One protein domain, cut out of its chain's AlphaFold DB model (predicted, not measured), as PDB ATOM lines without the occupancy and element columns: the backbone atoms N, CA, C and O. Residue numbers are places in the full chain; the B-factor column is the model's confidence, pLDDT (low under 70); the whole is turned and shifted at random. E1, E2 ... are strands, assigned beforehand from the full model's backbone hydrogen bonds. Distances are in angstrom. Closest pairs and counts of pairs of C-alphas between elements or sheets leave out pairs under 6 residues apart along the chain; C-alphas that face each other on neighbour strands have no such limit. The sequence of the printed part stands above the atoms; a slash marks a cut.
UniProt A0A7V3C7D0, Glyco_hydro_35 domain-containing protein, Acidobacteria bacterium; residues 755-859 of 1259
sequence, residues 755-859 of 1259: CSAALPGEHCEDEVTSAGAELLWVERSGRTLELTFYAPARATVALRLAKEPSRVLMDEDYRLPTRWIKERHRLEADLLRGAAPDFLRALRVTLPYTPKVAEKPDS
ATOM      1  N   CYS A 755     272.937 231.876 260.299       84.94
ATOM      2  CA  CYS A 755     273.951 232.531 259.471       84.94
ATOM      3  C   CYS A 755     275.308 231.790 259.395       84.94
ATOM      4  O   CYS A 755     276.350 232.375 259.693       84.94
ATOM      5  N   SER A 756     275.312 230.515 258.995       81.81
ATOM      6  CA  SER A 756     276.506 229.652 258.913       81.81
ATOM      7  C   SER A 756     277.600 230.138 257.948       81.81
ATOM      8  O   SER A 756     278.743 229.702 258.058       81.81
ATOM      9  N   ALA A 757     277.275 231.055 257.032       77.69
ATOM     10  CA  ALA A 757     278.204 231.688 256.092       77.69
ATOM     11  C   ALA A 757     278.436 233.191 256.377       77.69
ATOM     12  O   ALA A 757     278.867 233.927 255.487       77.69
ATOM     13  N   ALA A 758     278.128 233.673 257.587       77.06
ATOM     14  CA  ALA A 758     278.471 235.031 258.016       77.06
ATOM     15  C   ALA A 758     279.976 235.194 258.290       77.06
ATOM     16  O   ALA A 758     280.654 234.257 258.715       77.06
ATOM     17  N   LEU A 759     280.494 236.409 258.092       75.06
ATOM     18  CA  LEU A 759     281.871 236.749 258.459       75.06
ATOM     19  C   LEU A 759     281.993 237.009 259.977       75.06
ATOM     20  O   LEU A 759     281.019 237.431 260.612       75.06
ATOM     21  N   PRO A 760     283.180 236.803 260.585       67.31
ATOM     22  CA  PRO A 760     283.406 237.103 261.997       67.31
ATOM     23  C   PRO A 760     283.011 238.541 262.364       67.31
ATOM     24  O   PRO A 760     283.420 239.498 261.711       67.31
ATOM     25  N   GLY A 761     282.212 238.688 263.423       66.25
ATOM     26  CA  GLY A 761     281.713 239.983 263.900       66.25
ATOM     27  C   GLY A 761     280.428 240.485 263.228       66.25
ATOM     28  O   GLY A 761     279.852 241.462 263.704       66.25
ATOM     29  N   GLU A 762     279.923 239.830 262.178       75.56
ATOM     30  CA  GLU A 762     278.616 240.179 261.615       75.56
ATOM     31  C   GLU A 762     277.459 239.750 262.531       75.56
ATOM     32  O   GLU A 762     277.450 238.651 263.088       75.56
ATOM     33  N   HIS A 763     276.427 240.593 262.649       77.00
ATOM     34  CA  HIS A 763     275.212 240.215 263.369       77.00
ATOM     35  C   HIS A 763     274.354 239.247 262.539       77.00
ATOM     36  O   HIS A 763     274.145 239.452 261.341       77.00
ATOM     37  N   CYS A 764     273.829 238.212 263.198       81.69
ATOM     38  CA  CYS A 764     272.864 237.280 262.628       81.69
ATOM     39  C   CYS A 764     271.465 237.581 263.178       81.69
ATOM     40  O   CYS A 764     271.218 237.404 264.372       81.69
ATOM     41  N   GLU A 765     270.560 238.041 262.313       86.25
ATOM     42  CA  GLU A 765     269.158 238.300 262.675       86.25
ATOM     43  C   GLU A 765     268.235 237.102 262.422       86.25
ATOM     44  O   GLU A 765     267.198 236.993 263.080       86.25
ATOM     45  N   ASP A 766     268.625 236.210 261.506       93.50
ATOM     46  CA  ASP A 766     267.859 235.025 261.123       93.50
ATOM     47  C   ASP A 766     268.147 233.868 262.093       93.50
ATOM     48  O   ASP A 766     269.277 233.381 262.187       93.50
ATOM     49  N   GLU A 767     267.133 233.394 262.818       94.12
ATOM     50  CA  GLU A 767     267.272 232.273 263.757       94.12
ATOM     51  C   GLU A 767     266.038 231.363 263.775       94.12
ATOM     52  O   GLU A 767     264.897 231.823 263.709       94.12
ATOM     53  N   VAL A 768     266.251 230.058 263.961       95.81
ATOM     54  CA  VAL A 768     265.184 229.148 264.401       95.81
ATOM     55  C   VAL A 768     264.953 229.430 265.881       95.81
ATOM     56  O   VAL A 768     265.800 229.123 266.724       95.81
ATOM     57  N   THR A 769     263.826 230.059 266.216       94.75
ATOM     58  CA  THR A 769     263.501 230.396 267.611       94.75
ATOM     59  C   THR A 769     263.110 229.145 268.394       94.75
ATOM     60  O   THR A 769     263.641 228.936 269.486       94.75
ATOM     61  N   SER A 770     262.273 228.294 267.794       96.12
ATOM     62  CA  SER A 770     262.012 226.904 268.182       96.12
ATOM     63  C   SER A 770     261.495 226.098 266.978       96.12
ATOM     64  O   SER A 770     260.965 226.677 266.024       96.12
ATOM     65  N   ALA A 771     261.631 224.771 267.015       96.50
ATOM     66  CA  ALA A 771     260.958 223.851 266.093       96.50
ATOM     67  C   ALA A 771     260.531 222.564 266.814       96.50
ATOM     68  O   ALA A 771     261.270 222.059 267.652       96.50
ATOM     69  N   GLY A 772     259.363 222.019 266.462       96.12
ATOM     70  CA  GLY A 772     258.886 220.703 266.917       96.12
ATOM     71  C   GLY A 772     259.423 219.512 266.108       96.12
ATOM     72  O   GLY A 772     258.980 218.387 266.314       96.12
ATOM     73  N   ALA A 773     260.339 219.760 265.166       96.12
ATOM     74  CA  ALA A 773     260.990 218.765 264.316       96.12
ATOM     75  C   ALA A 773     262.515 218.940 264.349       96.12
ATOM     76  O   ALA A 773     263.023 220.040 264.582       96.12
ATOM     77  N   GLU A 774     263.243 217.855 264.091       95.88
ATOM     78  CA  GLU A 774     264.707 217.832 264.107       95.88
ATOM     79  C   GLU A 774     265.258 218.432 262.806       95.88
ATOM     80  O   GLU A 774     264.981 217.936 261.716       95.88
ATOM     81  N   LEU A 775     266.005 219.532 262.909       96.50
ATOM     82  CA  LEU A 775     266.605 220.220 261.763       96.50
ATOM     83  C   LEU A 775     267.880 219.491 261.324       96.50
ATOM     84  O   LEU A 775     268.772 219.272 262.142       96.50
ATOM     85  N   LEU A 776     267.966 219.157 260.037       93.88
ATOM     86  CA  LEU A 776     269.091 218.439 259.437       93.88
ATOM     87  C   LEU A 776     269.995 219.380 258.636       93.88
ATOM     88  O   LEU A 776     271.192 219.430 258.880       93.88
ATOM     89  N   TRP A 777     269.449 220.146 257.690       89.75
ATOM     90  CA  TRP A 777     270.261 220.959 256.769       89.75
ATOM     91  C   TRP A 777     269.717 222.379 256.650       89.75
ATOM     92  O   TRP A 777     268.506 222.596 256.730       89.75
ATOM     93  N   VAL A 778     270.617 223.337 256.419       92.94
ATOM     94  CA  VAL A 778     270.282 224.738 256.141       92.94
ATOM     95  C   VAL A 778     271.123 225.227 254.964       92.94
ATOM     96  O   VAL A 778     272.330 225.433 255.090       92.94
ATOM     97  N   GLU A 779     270.472 225.444 253.828       93.12
ATOM     98  CA  GLU A 779     271.090 225.863 252.567       93.12
ATOM     99  C   GLU A 779     270.323 227.045 251.954       93.12
ATOM    100  O   GLU A 779     269.269 227.460 252.445       93.12
ATOM    101  N   ARG A 780     270.816 227.587 250.838       93.25
ATOM    102  CA  ARG A 780     270.033 228.481 249.974       93.25
ATOM    103  C   ARG A 780     270.228 228.201 248.494       93.25
ATOM    104  O   ARG A 780     271.283 227.743 248.071       93.25
ATOM    105  N   SER A 781     269.225 228.594 247.717       92.00
ATOM    106  CA  SER A 781     269.336 228.814 246.277       92.00
ATOM    107  C   SER A 781     269.021 230.283 245.993       92.00
ATOM    108  O   SER A 781     267.872 230.730 246.088       92.00
ATOM    109  N   GLY A 782     270.063 231.082 245.748       92.44
ATOM    110  CA  GLY A 782     269.959 232.532 245.600       92.44
ATOM    111  C   GLY A 782     269.404 233.197 246.866       92.44
ATOM    112  O   GLY A 782     270.104 233.293 247.875       92.44
ATOM    113  N   ARG A 783     268.148 233.664 246.800       95.12
ATOM    114  CA  ARG A 783     267.404 234.296 247.914       95.12
ATOM    115  C   ARG A 783     266.410 233.370 248.627       95.12
ATOM    116  O   ARG A 783     265.760 233.800 249.577       95.12
ATOM    117  N   THR A 784     266.254 232.127 248.177       94.94
ATOM    118  CA  THR A 784     265.422 231.140 248.873       94.94
ATOM    119  C   THR A 784     266.272 230.401 249.892       94.94
ATOM    120  O   THR A 784     267.167 229.654 249.509       94.94
ATOM    121  N   LEU A 785     265.982 230.625 251.172       95.62
ATOM    122  CA  LEU A 785     266.448 229.816 252.294       95.62
ATOM    123  C   LEU A 785     265.723 228.462 252.260       95.62
ATOM    124  O   LEU A 785     264.509 228.424 252.065       95.62
ATOM    125  N   GLU A 786     266.448 227.370 252.460       95.31
ATOM    126  CA  GLU A 786     265.935 225.999 252.436       95.31
ATOM    127  C   GLU A 786     266.377 225.291 253.724       95.31
ATOM    128  O   GLU A 786     267.572 225.123 253.965       95.31
ATOM    129  N   LEU A 787     265.414 224.933 254.580       96.12
ATOM    130  CA  LEU A 787     265.653 224.214 255.834       96.12
ATOM    131  C   LEU A 787     265.032 222.818 255.742       96.12
ATOM    132  O   LEU A 787     263.810 222.712 255.628       96.12
ATOM    133  N   THR A 788     265.831 221.755 255.829       96.12
ATOM    134  CA  THR A 788     265.305 220.379 255.805       96.12
ATOM    135  C   THR A 788     265.207 219.803 257.208       96.12
ATOM    136  O   THR A 788     266.186 219.799 257.952       96.12
ATOM    137  N   PHE A 789     264.034 219.271 257.546       96.56
ATOM    138  CA  PHE A 789     263.710 218.675 258.837       96.56
ATOM    139  C   PHE A 789     263.367 217.186 258.710       96.56
ATOM    140  O   PHE A 789     262.744 216.767 257.734       96.56
ATOM    141  N   TYR A 790     263.688 216.416 259.748       96.38
ATOM    142  CA  TYR A 790     263.093 215.114 260.038       96.38
ATOM    143  C   TYR A 790     261.809 215.326 260.857       96.38
ATOM    144  O   TYR A 790     261.853 215.768 262.008       96.38
ATOM    145  N   ALA A 791     260.659 215.037 260.246       95.75
ATOM    146  CA  ALA A 791     259.321 215.289 260.782       95.75
ATOM    147  C   ALA A 791     258.491 213.984 260.816       95.75
ATOM    148  O   ALA A 791     257.651 213.753 259.939       95.75
ATOM    149  N   PRO A 792     258.703 213.097 261.812       94.69
ATOM    150  CA  PRO A 792     258.014 211.804 261.899       94.69
ATOM    151  C   PRO A 792     256.525 211.932 262.267       94.69
ATOM    152  O   PRO A 792     255.767 210.975 262.092       94.69
ATOM    153  N   ALA A 793     256.103 213.118 262.712       94.06
ATOM    154  CA  ALA A 793     254.729 213.551 262.954       94.06
ATOM    155  C   ALA A 793     254.545 215.015 262.481       94.06
ATOM    156  O   ALA A 793     255.389 215.541 261.752       94.06
ATOM    157  N   ARG A 794     253.438 215.680 262.845       92.69
ATOM    158  CA  ARG A 794     253.264 217.128 262.597       92.69
ATOM    159  C   ARG A 794     254.110 217.949 263.574       92.69
ATOM    160  O   ARG A 794     254.257 217.560 264.727       92.69
ATOM    161  N   ALA A 795     254.617 219.095 263.124       94.19
ATOM    162  CA  ALA A 795     255.472 219.960 263.937       94.19
ATOM    163  C   ALA A 795     255.388 221.433 263.516       94.19
ATOM    164  O   ALA A 795     255.505 221.744 262.334       94.19
ATOM    165  N   THR A 796     255.281 222.351 264.476       94.31
ATOM    166  CA  THR A 796     255.380 223.795 264.210       94.31
ATOM    167  C   THR A 796     256.844 224.241 264.218       94.31
ATOM    168  O   THR A 796     257.614 223.883 265.114       94.31
ATOM    169  N   VAL A 797     257.234 225.055 263.238       95.69
ATOM    170  CA  VAL A 797     258.540 225.722 263.142       95.69
ATOM    171  C   VAL A 797     258.336 227.225 263.294       95.69
ATOM    172  O   VAL A 797     257.499 227.815 262.611       95.69
ATOM    173  N   ALA A 798     259.119 227.858 264.168       95.94
ATOM    174  CA  ALA A 798     259.066 229.292 264.412       95.94
ATOM    175  C   ALA A 798     260.412 229.960 264.095       95.94
ATOM    176  O   ALA A 798     261.352 229.912 264.896       95.94
ATOM    177  N   LEU A 799     260.500 230.629 262.946       96.62
ATOM    178  CA  LEU A 799     261.675 231.399 262.530       96.62
ATOM    179  C   LEU A 799     261.543 232.860 262.972       96.62
ATOM    180  O   LEU A 799     260.462 233.438 262.890       96.62
ATOM    181  N   ARG A 800     262.647 233.490 263.368       95.50
ATOM    182  CA  ARG A 800     262.816 234.948 263.326       95.50
ATOM    183  C   ARG A 800     263.616 235.271 262.067       95.50
ATOM    184  O   ARG A 800     264.588 234.577 261.786       95.50
ATOM    185  N   LEU A 801     263.194 236.293 261.326       95.88
ATOM    186  CA  LEU A 801     263.774 236.678 260.035       95.88
ATOM    187  C   LEU A 801     263.967 238.196 259.975       95.88
ATOM    188  O   LEU A 801     263.091 238.941 260.417       95.88
ATOM    189  N   ALA A 802     265.059 238.673 259.370       92.81
ATOM    190  CA  ALA A 802     265.346 240.111 259.274       92.81
ATOM    191  C   ALA A 802     264.191 240.916 258.637       92.81
ATOM    192  O   ALA A 802     263.890 242.041 259.042       92.81
ATOM    193  N   LYS A 803     263.498 240.331 257.648       93.44
ATOM    194  CA  LYS A 803     262.320 240.907 256.974       93.44
ATOM    195  C   LYS A 803     261.290 239.833 256.623       93.44
ATOM    196  O   LYS A 803     261.628 238.659 256.501       93.44
ATOM    197  N   GLU A 804     260.060 240.287 256.403       95.38
ATOM    198  CA  GLU A 804     258.911 239.489 255.961       95.38
ATOM    199  C   GLU A 804     259.224 238.701 254.665       95.38
ATOM    200  O   GLU A 804     259.742 239.291 253.709       95.38
ATOM    201  N   PRO A 805     258.964 237.380 254.618       95.00
ATOM    202  CA  PRO A 805     259.252 236.549 253.450       95.00
ATOM    203  C   PRO A 805     258.237 236.784 252.322       95.00
ATOM    204  O   PRO A 805     257.045 236.944 252.565       95.00
ATOM    205  N   SER A 806     258.690 236.747 251.066       93.75
ATOM    206  CA  SER A 806     257.825 236.977 249.897       93.75
ATOM    207  C   SER A 806     257.059 235.732 249.439       93.75
ATOM    208  O   SER A 806     256.051 235.848 248.743       93.75
ATOM    209  N   ARG A 807     257.554 234.534 249.773       93.06
ATOM    210  CA  ARG A 807     256.910 233.237 249.502       93.06
ATOM    211  C   ARG A 807     257.418 232.211 250.516       93.06
ATOM    212  O   ARG A 807     258.608 232.204 250.821       93.06
ATOM    213  N   VAL A 808     256.535 231.337 250.995       94.19
ATOM    214  CA  VAL A 808     256.888 230.163 251.808       94.19
ATOM    215  C   VAL A 808     256.251 228.921 251.185       94.19
ATOM    216  O   VAL A 808     255.105 228.977 250.734       94.19
ATOM    217  N   LEU A 809     257.004 227.824 251.127       94.12
ATOM    218  CA  LEU A 809     256.585 226.524 250.602       94.12
ATOM    219  C   LEU A 809     257.094 225.389 251.491       94.12
ATOM    220  O   LEU A 809     258.088 225.544 252.200       94.12
ATOM    221  N   MET A 810     256.440 224.239 251.375       91.75
ATOM    222  CA  MET A 810     256.975 222.943 251.766       91.75
ATOM    223  C   MET A 810     257.283 222.129 250.510       91.75
ATOM    224  O   MET A 810     256.496 222.128 249.557       91.75
ATOM    225  N   ASP A 811     258.411 221.430 250.540       88.94
ATOM    226  CA  ASP A 811     258.930 220.603 249.455       88.94
ATOM    227  C   ASP A 811     258.952 221.402 248.131       88.94
ATOM    228  O   ASP A 811     259.408 222.547 248.139       88.94
ATOM    229  N   GLU A 812     258.516 220.873 246.984       81.88
ATOM    230  CA  GLU A 812     258.680 221.615 245.720       81.88
ATOM    231  C   GLU A 812     257.756 222.840 245.582       81.88
ATOM    232  O   GLU A 812     258.255 223.949 245.381       81.88
ATOM    233  N   ASP A 813     256.435 222.663 245.722       81.56
ATOM    234  CA  ASP A 813     255.435 223.706 245.419       81.56
ATOM    235  C   ASP A 813     254.259 223.806 246.420       81.56
ATOM    236  O   ASP A 813     253.352 224.628 246.234       81.56
ATOM    237  N   TYR A 814     254.246 223.027 247.510       86.88
ATOM    238  CA  TYR A 814     253.112 223.021 248.445       86.88
ATOM    239  C   TYR A 814     253.071 224.308 249.283       86.88
ATOM    240  O   TYR A 814     253.964 224.579 250.085       86.88
ATOM    241  N   ARG A 815     252.016 225.119 249.137       81.81
ATOM    242  CA  ARG A 815     251.821 226.327 249.957       81.81
ATOM    243  C   ARG A 815     251.346 225.947 251.359       81.81
ATOM    244  O   ARG A 815     250.214 225.499 251.524       81.81
ATOM    245  N   LEU A 816     252.193 226.173 252.360       77.88
ATOM    246  CA  LEU A 816     251.830 225.980 253.764       77.88
ATOM    247  C   LEU A 816     250.864 227.062 254.272       77.88
ATOM    248  O   LEU A 816     250.988 228.227 253.881       77.88
ATOM    249  N   PRO A 817     249.981 226.726 255.229       78.12
ATOM    250  CA  PRO A 817     249.486 227.692 256.198       78.12
ATOM    251  C   PRO A 817     250.675 228.259 256.984       78.12
ATOM    252  O   PRO A 817     251.445 227.514 257.590       78.12
ATOM    253  N   THR A 818     250.837 229.581 256.969       88.62
ATOM    254  CA  THR A 818     251.896 230.271 257.717       88.62
ATOM    255  C   THR A 818     251.377 231.563 258.317       88.62
ATOM    256  O   THR A 818     250.545 232.240 257.708       88.62
ATOM    257  N   ARG A 819     251.920 231.953 259.468       93.19
ATOM    258  CA  ARG A 819     251.572 233.188 260.171       93.19
ATOM    259  C   ARG A 819     252.808 234.064 260.332       93.19
ATOM    260  O   ARG A 819     253.786 233.651 260.945       93.19
ATOM    261  N   TRP A 820     252.746 235.288 259.820       94.19
ATOM    262  CA  TRP A 820     253.752 236.313 260.087       94.19
ATOM    263  C   TRP A 820     253.290 237.207 261.243       94.19
ATOM    264  O   TRP A 820     252.179 237.736 261.227       94.19
ATOM    265  N   ILE A 821     254.139 237.355 262.260       93.94
ATOM    266  CA  ILE A 821     253.940 238.215 263.429       93.94
ATOM    267  C   ILE A 821     254.925 239.375 263.298       93.94
ATOM    268  O   ILE A 821     256.096 239.278 263.687       93.94
ATOM    269  N   LYS A 822     254.443 240.462 262.699       90.25
ATOM    270  CA  LYS A 822     255.250 241.587 262.216       90.25
ATOM    271  C   LYS A 822     256.031 242.282 263.331       90.25
ATOM    272  O   LYS A 822     257.213 242.559 263.171       90.25
ATOM    273  N   GLU A 823     255.405 242.470 264.486       89.56
ATOM    274  CA  GLU A 823     255.960 243.151 265.667       89.56
ATOM    275  C   GLU A 823     257.128 242.374 266.292       89.56
ATOM    276  O   GLU A 823     257.966 242.948 266.984       89.56
ATOM    277  N   ARG A 824     257.183 241.057 266.055       87.50
ATOM    278  CA  ARG A 824     258.216 240.145 266.567       87.50
ATOM    279  C   ARG A 824     259.138 239.605 265.466       87.50
ATOM    280  O   ARG A 824     259.978 238.759 265.768       87.50
ATOM    281  N   HIS A 825     258.983 240.072 264.220       94.12
ATOM    282  CA  HIS A 825     259.721 239.592 263.042       94.12
ATOM    283  C   HIS A 825     259.720 238.050 262.919       94.12
ATOM    284  O   HIS A 825     260.729 237.432 262.565       94.12
ATOM    285  N   ARG A 826     258.595 237.413 263.278       94.88
ATOM    286  CA  ARG A 826     258.482 235.958 263.477       94.88
ATOM    287  C   ARG A 826     257.543 235.318 262.458       94.88
ATOM    288  O   ARG A 826     256.389 235.717 262.348       94.88
ATOM    289  N   LEU A 827     258.033 234.297 261.762       95.94
ATOM    290  CA  LEU A 827     257.259 233.398 260.911       95.94
ATOM    291  C   LEU A 827     256.959 232.111 261.687       95.94
ATOM    292  O   LEU A 827     257.879 231.472 262.189       95.94
ATOM    293  N   GLU A 828     255.694 231.711 261.741       95.56
ATOM    294  CA  GLU A 828     255.244 230.409 262.243       95.56
ATOM    295  C   GLU A 828     254.719 229.586 261.054       95.56
ATOM    296  O   GLU A 828     253.954 230.106 260.235       95.56
ATOM    297  N   ALA A 829     255.156 228.332 260.929       94.31
ATOM    298  CA  ALA A 829     254.793 227.427 259.837       94.31
ATOM    299  C   ALA A 829     254.607 225.994 260.361       94.31
ATOM    300  O   ALA A 829     255.471 225.486 261.076       94.31
ATOM    301  N   ASP A 830     253.512 225.334 259.981       92.38
ATOM    302  CA  ASP A 830     253.204 223.970 260.425       92.38
ATOM    303  C   ASP A 830     253.639 222.935 259.381       92.38
ATOM    304  O   ASP A 830     253.061 222.834 258.297       92.38
ATOM    305  N   LEU A 831     254.657 222.141 259.714       92.31
ATOM    306  CA  LEU A 831     255.120 221.029 258.892       92.31
ATOM    307  C   LEU A 831     254.170 219.835 259.010       92.31
ATOM    308  O   LEU A 831     253.789 219.402 260.103       92.31
ATOM    309  N   LEU A 832     253.836 219.251 257.859       92.69
ATOM    310  CA  LEU A 832     253.126 217.979 257.786       92.69
ATOM    311  C   LEU A 832     254.114 216.817 257.922       92.69
ATOM    312  O   LEU A 832     255.185 216.856 257.320       92.69
ATOM    313  N   ARG A 833     253.704 215.751 258.625       93.81
ATOM    314  CA  ARG A 833     254.438 214.476 258.729       93.81
ATOM    315  C   ARG A 833     255.081 214.088 257.396       93.81
ATOM    316  O   ARG A 833     254.396 214.067 256.370       93.81
ATOM    317  N   GLY A 834     256.377 213.789 257.411       92.38
ATOM    318  CA  GLY A 834     257.150 213.356 256.250       92.38
ATOM    319  C   GLY A 834     256.655 212.038 255.643       92.38
ATOM    320  O   GLY A 834     255.885 211.299 256.258       92.38
ATOM    321  N   ALA A 835     257.097 211.727 254.425       89.19
ATOM    322  CA  ALA A 835     256.855 210.410 253.836       89.19
ATOM    323  C   ALA A 835     257.752 209.356 254.509       89.19
ATOM    324  O   ALA A 835     258.937 209.600 254.722       89.19
ATOM    325  N   ALA A 836     257.206 208.187 254.847       84.81
ATOM    326  CA  ALA A 836     258.016 207.059 255.306       84.81
ATOM    327  C   ALA A 836     258.855 206.494 254.134       84.81
ATOM    328  O   ALA A 836     258.354 206.502 253.008       84.81
ATOM    329  N   PRO A 837     260.076 205.973 254.369       80.50
ATOM    330  CA  PRO A 837     260.707 205.736 255.672       80.50
ATOM    331  C   PRO A 837     261.525 206.916 256.229       80.50
ATOM    332  O   PRO A 837     261.888 206.876 257.405       80.50
ATOM    333  N   ASP A 838     261.833 207.933 255.425       84.81
ATOM    334  CA  ASP A 838     262.850 208.945 255.768       84.81
ATOM    335  C   ASP A 838     262.295 210.163 256.522       84.81
ATOM    336  O   ASP A 838     263.046 210.911 257.140       84.81
ATOM    337  N   PHE A 839     260.977 210.363 256.479       93.62
ATOM    338  CA  PHE A 839     260.218 211.423 257.150       93.62
ATOM    339  C   PHE A 839     260.717 212.862 256.909       93.62
ATOM    340  O   PHE A 839     260.458 213.757 257.713       93.62
ATOM    341  N   LEU A 840     261.381 213.110 255.779       94.69
ATOM    342  CA  LEU A 840     261.922 214.423 255.427       94.69
ATOM    343  C   LEU A 840     260.838 215.431 255.006       94.69
ATOM    344  O   LEU A 840     259.840 215.060 254.379       94.69
ATOM    345  N   ARG A 841     261.080 216.713 255.316       95.00
ATOM    346  CA  ARG A 841     260.374 217.896 254.787       95.00
ATOM    347  C   ARG A 841     261.327 219.065 254.580       95.00
ATOM    348  O   ARG A 841     262.094 219.381 255.486       95.00
ATOM    349  N   ALA A 842     261.233 219.749 253.442       94.88
ATOM    350  CA  ALA A 842     261.992 220.971 253.166       94.88
ATOM    351  C   ALA A 842     261.099 222.216 253.302       94.88
ATOM    352  O   ALA A 842     260.143 222.384 252.551       94.88
ATOM    353  N   LEU A 843     261.415 223.115 254.234       96.00
ATOM    354  CA  LEU A 843     260.775 224.425 254.373       96.00
ATOM    355  C   LEU A 843     261.544 225.452 253.532       96.00
ATOM    356  O   LEU A 843     262.707 225.747 253.815       96.00
ATOM    357  N   ARG A 844     260.902 226.002 252.498       95.62
ATOM    358  CA  ARG A 844     261.535 226.890 251.510       95.62
ATOM    359  C   ARG A 844     260.974 228.300 251.639       95.62
ATOM    360  O   ARG A 844     259.787 228.529 251.415       95.62
ATOM    361  N   VAL A 845     261.826 229.248 252.016       95.81
ATOM    362  CA  VAL A 845     261.465 230.624 252.379       95.81
ATOM    363  C   VAL A 845     262.181 231.592 251.437       95.81
ATOM    364  O   VAL A 845     263.386 231.811 251.550       95.81
ATOM    365  N   THR A 846     261.457 232.184 250.485       95.81
ATOM    366  CA  THR A 846     262.014 233.198 249.575       95.81
ATOM    367  C   THR A 846     262.034 234.556 250.263       95.81
ATOM    368  O   THR A 846     260.986 235.113 250.598       95.81
ATOM    369  N   LEU A 847     263.234 235.090 250.479       95.94
ATOM    370  CA  LEU A 847     263.468 236.313 251.241       95.94
ATOM    371  C   LEU A 847     263.698 237.524 250.315       95.94
ATOM    372  O   LEU A 847     264.207 237.379 249.200       95.94
ATOM    373  N   PRO A 848     263.399 238.759 250.766       95.50
ATOM    374  CA  PRO A 848     263.719 239.976 250.011       95.50
ATOM    375  C   PRO A 848     265.219 240.351 250.046       95.50
ATOM    376  O   PRO A 848     265.605 241.416 249.567       95.50
ATOM    377  N   TYR A 849     266.069 239.485 250.603       93.75
ATOM    378  CA  TYR A 849     267.524 239.599 250.733       93.75
ATOM    379  C   TYR A 849     268.162 238.215 250.525       93.75
ATOM    380  O   TYR A 849     267.459 237.213 250.428       93.75
ATOM    381  N   THR A 850     269.490 238.150 250.427       92.62
ATOM    382  CA  THR A 850     270.221 236.875 250.376       92.62
ATOM    383  C   THR A 850     270.484 236.393 251.810       92.62
ATOM    384  O   THR A 850     271.163 237.117 252.542       92.62
ATOM    385  N   PRO A 851     269.975 235.222 252.240       92.56
ATOM    386  CA  PRO A 851     270.256 234.681 253.571       92.56
ATOM    387  C   PRO A 851     271.730 234.273 253.707       92.56
ATOM    388  O   PRO A 851     272.364 233.864 252.734       92.56
ATOM    389  N   LYS A 852     272.287 234.354 254.919       91.44
ATOM    390  CA  LYS A 852     273.721 234.119 255.188       91.44
ATOM    391  C   LYS A 852     274.072 232.648 255.447       91.44
ATOM    392  O   LYS A 852     274.779 232.326 256.396       91.44
ATOM    393  N   VAL A 853     273.567 231.763 254.598       90.56
ATOM    394  CA  VAL A 853     273.784 230.307 254.651       90.56
ATOM    395  C   VAL A 853     274.627 229.843 253.463       90.56
ATOM    396  O   VAL A 853     274.799 230.583 252.483       90.56
ATOM    397  N   ALA A 854     275.135 228.613 253.540       88.38
ATOM    398  CA  ALA A 854     275.800 227.952 252.422       88.38
ATOM    399  C   ALA A 854     274.896 227.932 251.172       88.38
ATOM    400  O   ALA A 854     273.701 227.648 251.260       88.38
ATOM    401  N   GLU A 855     275.460 228.245 250.002       88.38
ATOM    402  CA  GLU A 855     274.770 228.009 248.730       88.38
ATOM    403  C   GLU A 855     274.696 226.496 248.501       88.38
ATOM    404  O   GLU A 855     275.718 225.812 248.607       88.38
ATOM    405  N   LYS A 856     273.506 225.991 248.173       84.12
ATOM    406  CA  LYS A 856     273.281 224.581 247.858       84.12
ATOM    407  C   LYS A 856     274.220 224.154 246.721       84.12
ATOM    408  O   LYS A 856     274.240 224.829 245.684       84.12
ATOM    409  N   PRO A 857     275.015 223.078 246.874       70.44
ATOM    410  CA  PRO A 857     275.969 222.678 245.852       70.44
ATOM    411  C   PRO A 857     275.239 222.285 244.566       70.44
ATOM    412  O   PRO A 857     274.266 221.534 244.579       70.44
ATOM    413  N   ASP A 858     275.739 222.797 243.443       61.31
ATOM    414  CA  ASP A 858     275.223 222.505 242.107       61.31
ATOM    415  C   ASP A 858     275.257 220.992 241.839       61.31
ATOM    416  O   ASP A 858     276.333 220.397 241.726       61.31
ATOM    417  N   SER A 859     274.079 220.373 241.729       49.84
ATOM    418  CA  SER A 859     273.926 218.925 241.557       49.84
ATOM    419  C   SER A 859     274.576 218.407 240.272       49.84
ATOM    420  O   SER A 859     275.045 217.271 240.250       49.84
TER     421      SER A 859
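Overview. This is residues 755 to 859 of the 1259 residues of the protein "Glyco_hydro_35 domain-containing protein" of Acidobacteria bacterium (UniProt A0A7V3C7D0). The domain is a sandwich, two twisted four-stranded sheets face to face, one made of E1, E4, E7 and E6 and the other of E2, E3, E8 and E5, the strands of the one at 39 degrees to those of the other. Residues 755 to 766 form a loop before the sandwich, and the closing stretch 847 to 859 pairs briefly with E2 through residues 854 to 855, parallel. The printed part has 105 residues, with no named helix and eight named strands, E1 to E8 along the chain; the class is all strand, though under half of the residues, 47, are in named strands. The sheet orders are E1 - E4 - E7 - E6 and E2 - E3 - E8 - E5, both antiparallel throughout. The whole is compact, with a radius of gyration of the C-alphas of 13.3 A and spans of 41 by 36 by 22 A.

Arrangement. In the first sheet, E1, residues 767 to 771, is an edge strand and antiparallel to E4, residues 795 to 800, with N 769 and O 798 within hydrogen-bond range at 2.8 A. E4 is antiparallel to E7, residues 826 to 831, with N 797 and O 829 at 2.8 A. E7 forms a hairpin with the other edge strand, E6, residues 818 to 821, where N 821 and O 826 are 2.8 A apart. In the second sheet, edge strand E2, residues 774 to 781, forms a hairpin with E3, residues 784 to 790, with N 779 and O 786 at 2.9 A. E3 is antiparallel to E8, residues 840 to 846, with N 787 and O 843 at 2.9 A. E8 is antiparallel to the other edge strand, E5, residues 807 to 810, with N 809 and O 844 at 2.9 A. The parts of the two sheets that face each other are 10.3 A apart centre to centre, and their best planes differ by 11 degrees. Between E7 and E8 the closest C-alphas, those of Leu 831 and Arg 841, are 7.4 A apart. E1 and E2 meet only through their link, while E2 and E4 are apart.

Along the chain. E1 begins at C-alpha 767, (267.272, 232.273, 263.757). E2 is 21.4 A long from first to last C-alpha, E3 19.7 A, E4 16.7 A and E7 16.0 A; E5 and E6 have four residues each. E8, 19.7 A long, ends at C-alpha 846, (262.014, 233.198, 249.575).

Size, cuts and confidence. The C-alphas farthest apart, those of Gly 761 and Ala 836, are 41.5 A apart. The printed part has no cut, and no link is long. The sheet E2 E3 E8 E5 is twisted, with C-alphas up to 4.4 A off its best plane. The mean pLDDT of the printed part is 90.1; residues 760 to 761 and 858 to 859 are under 70.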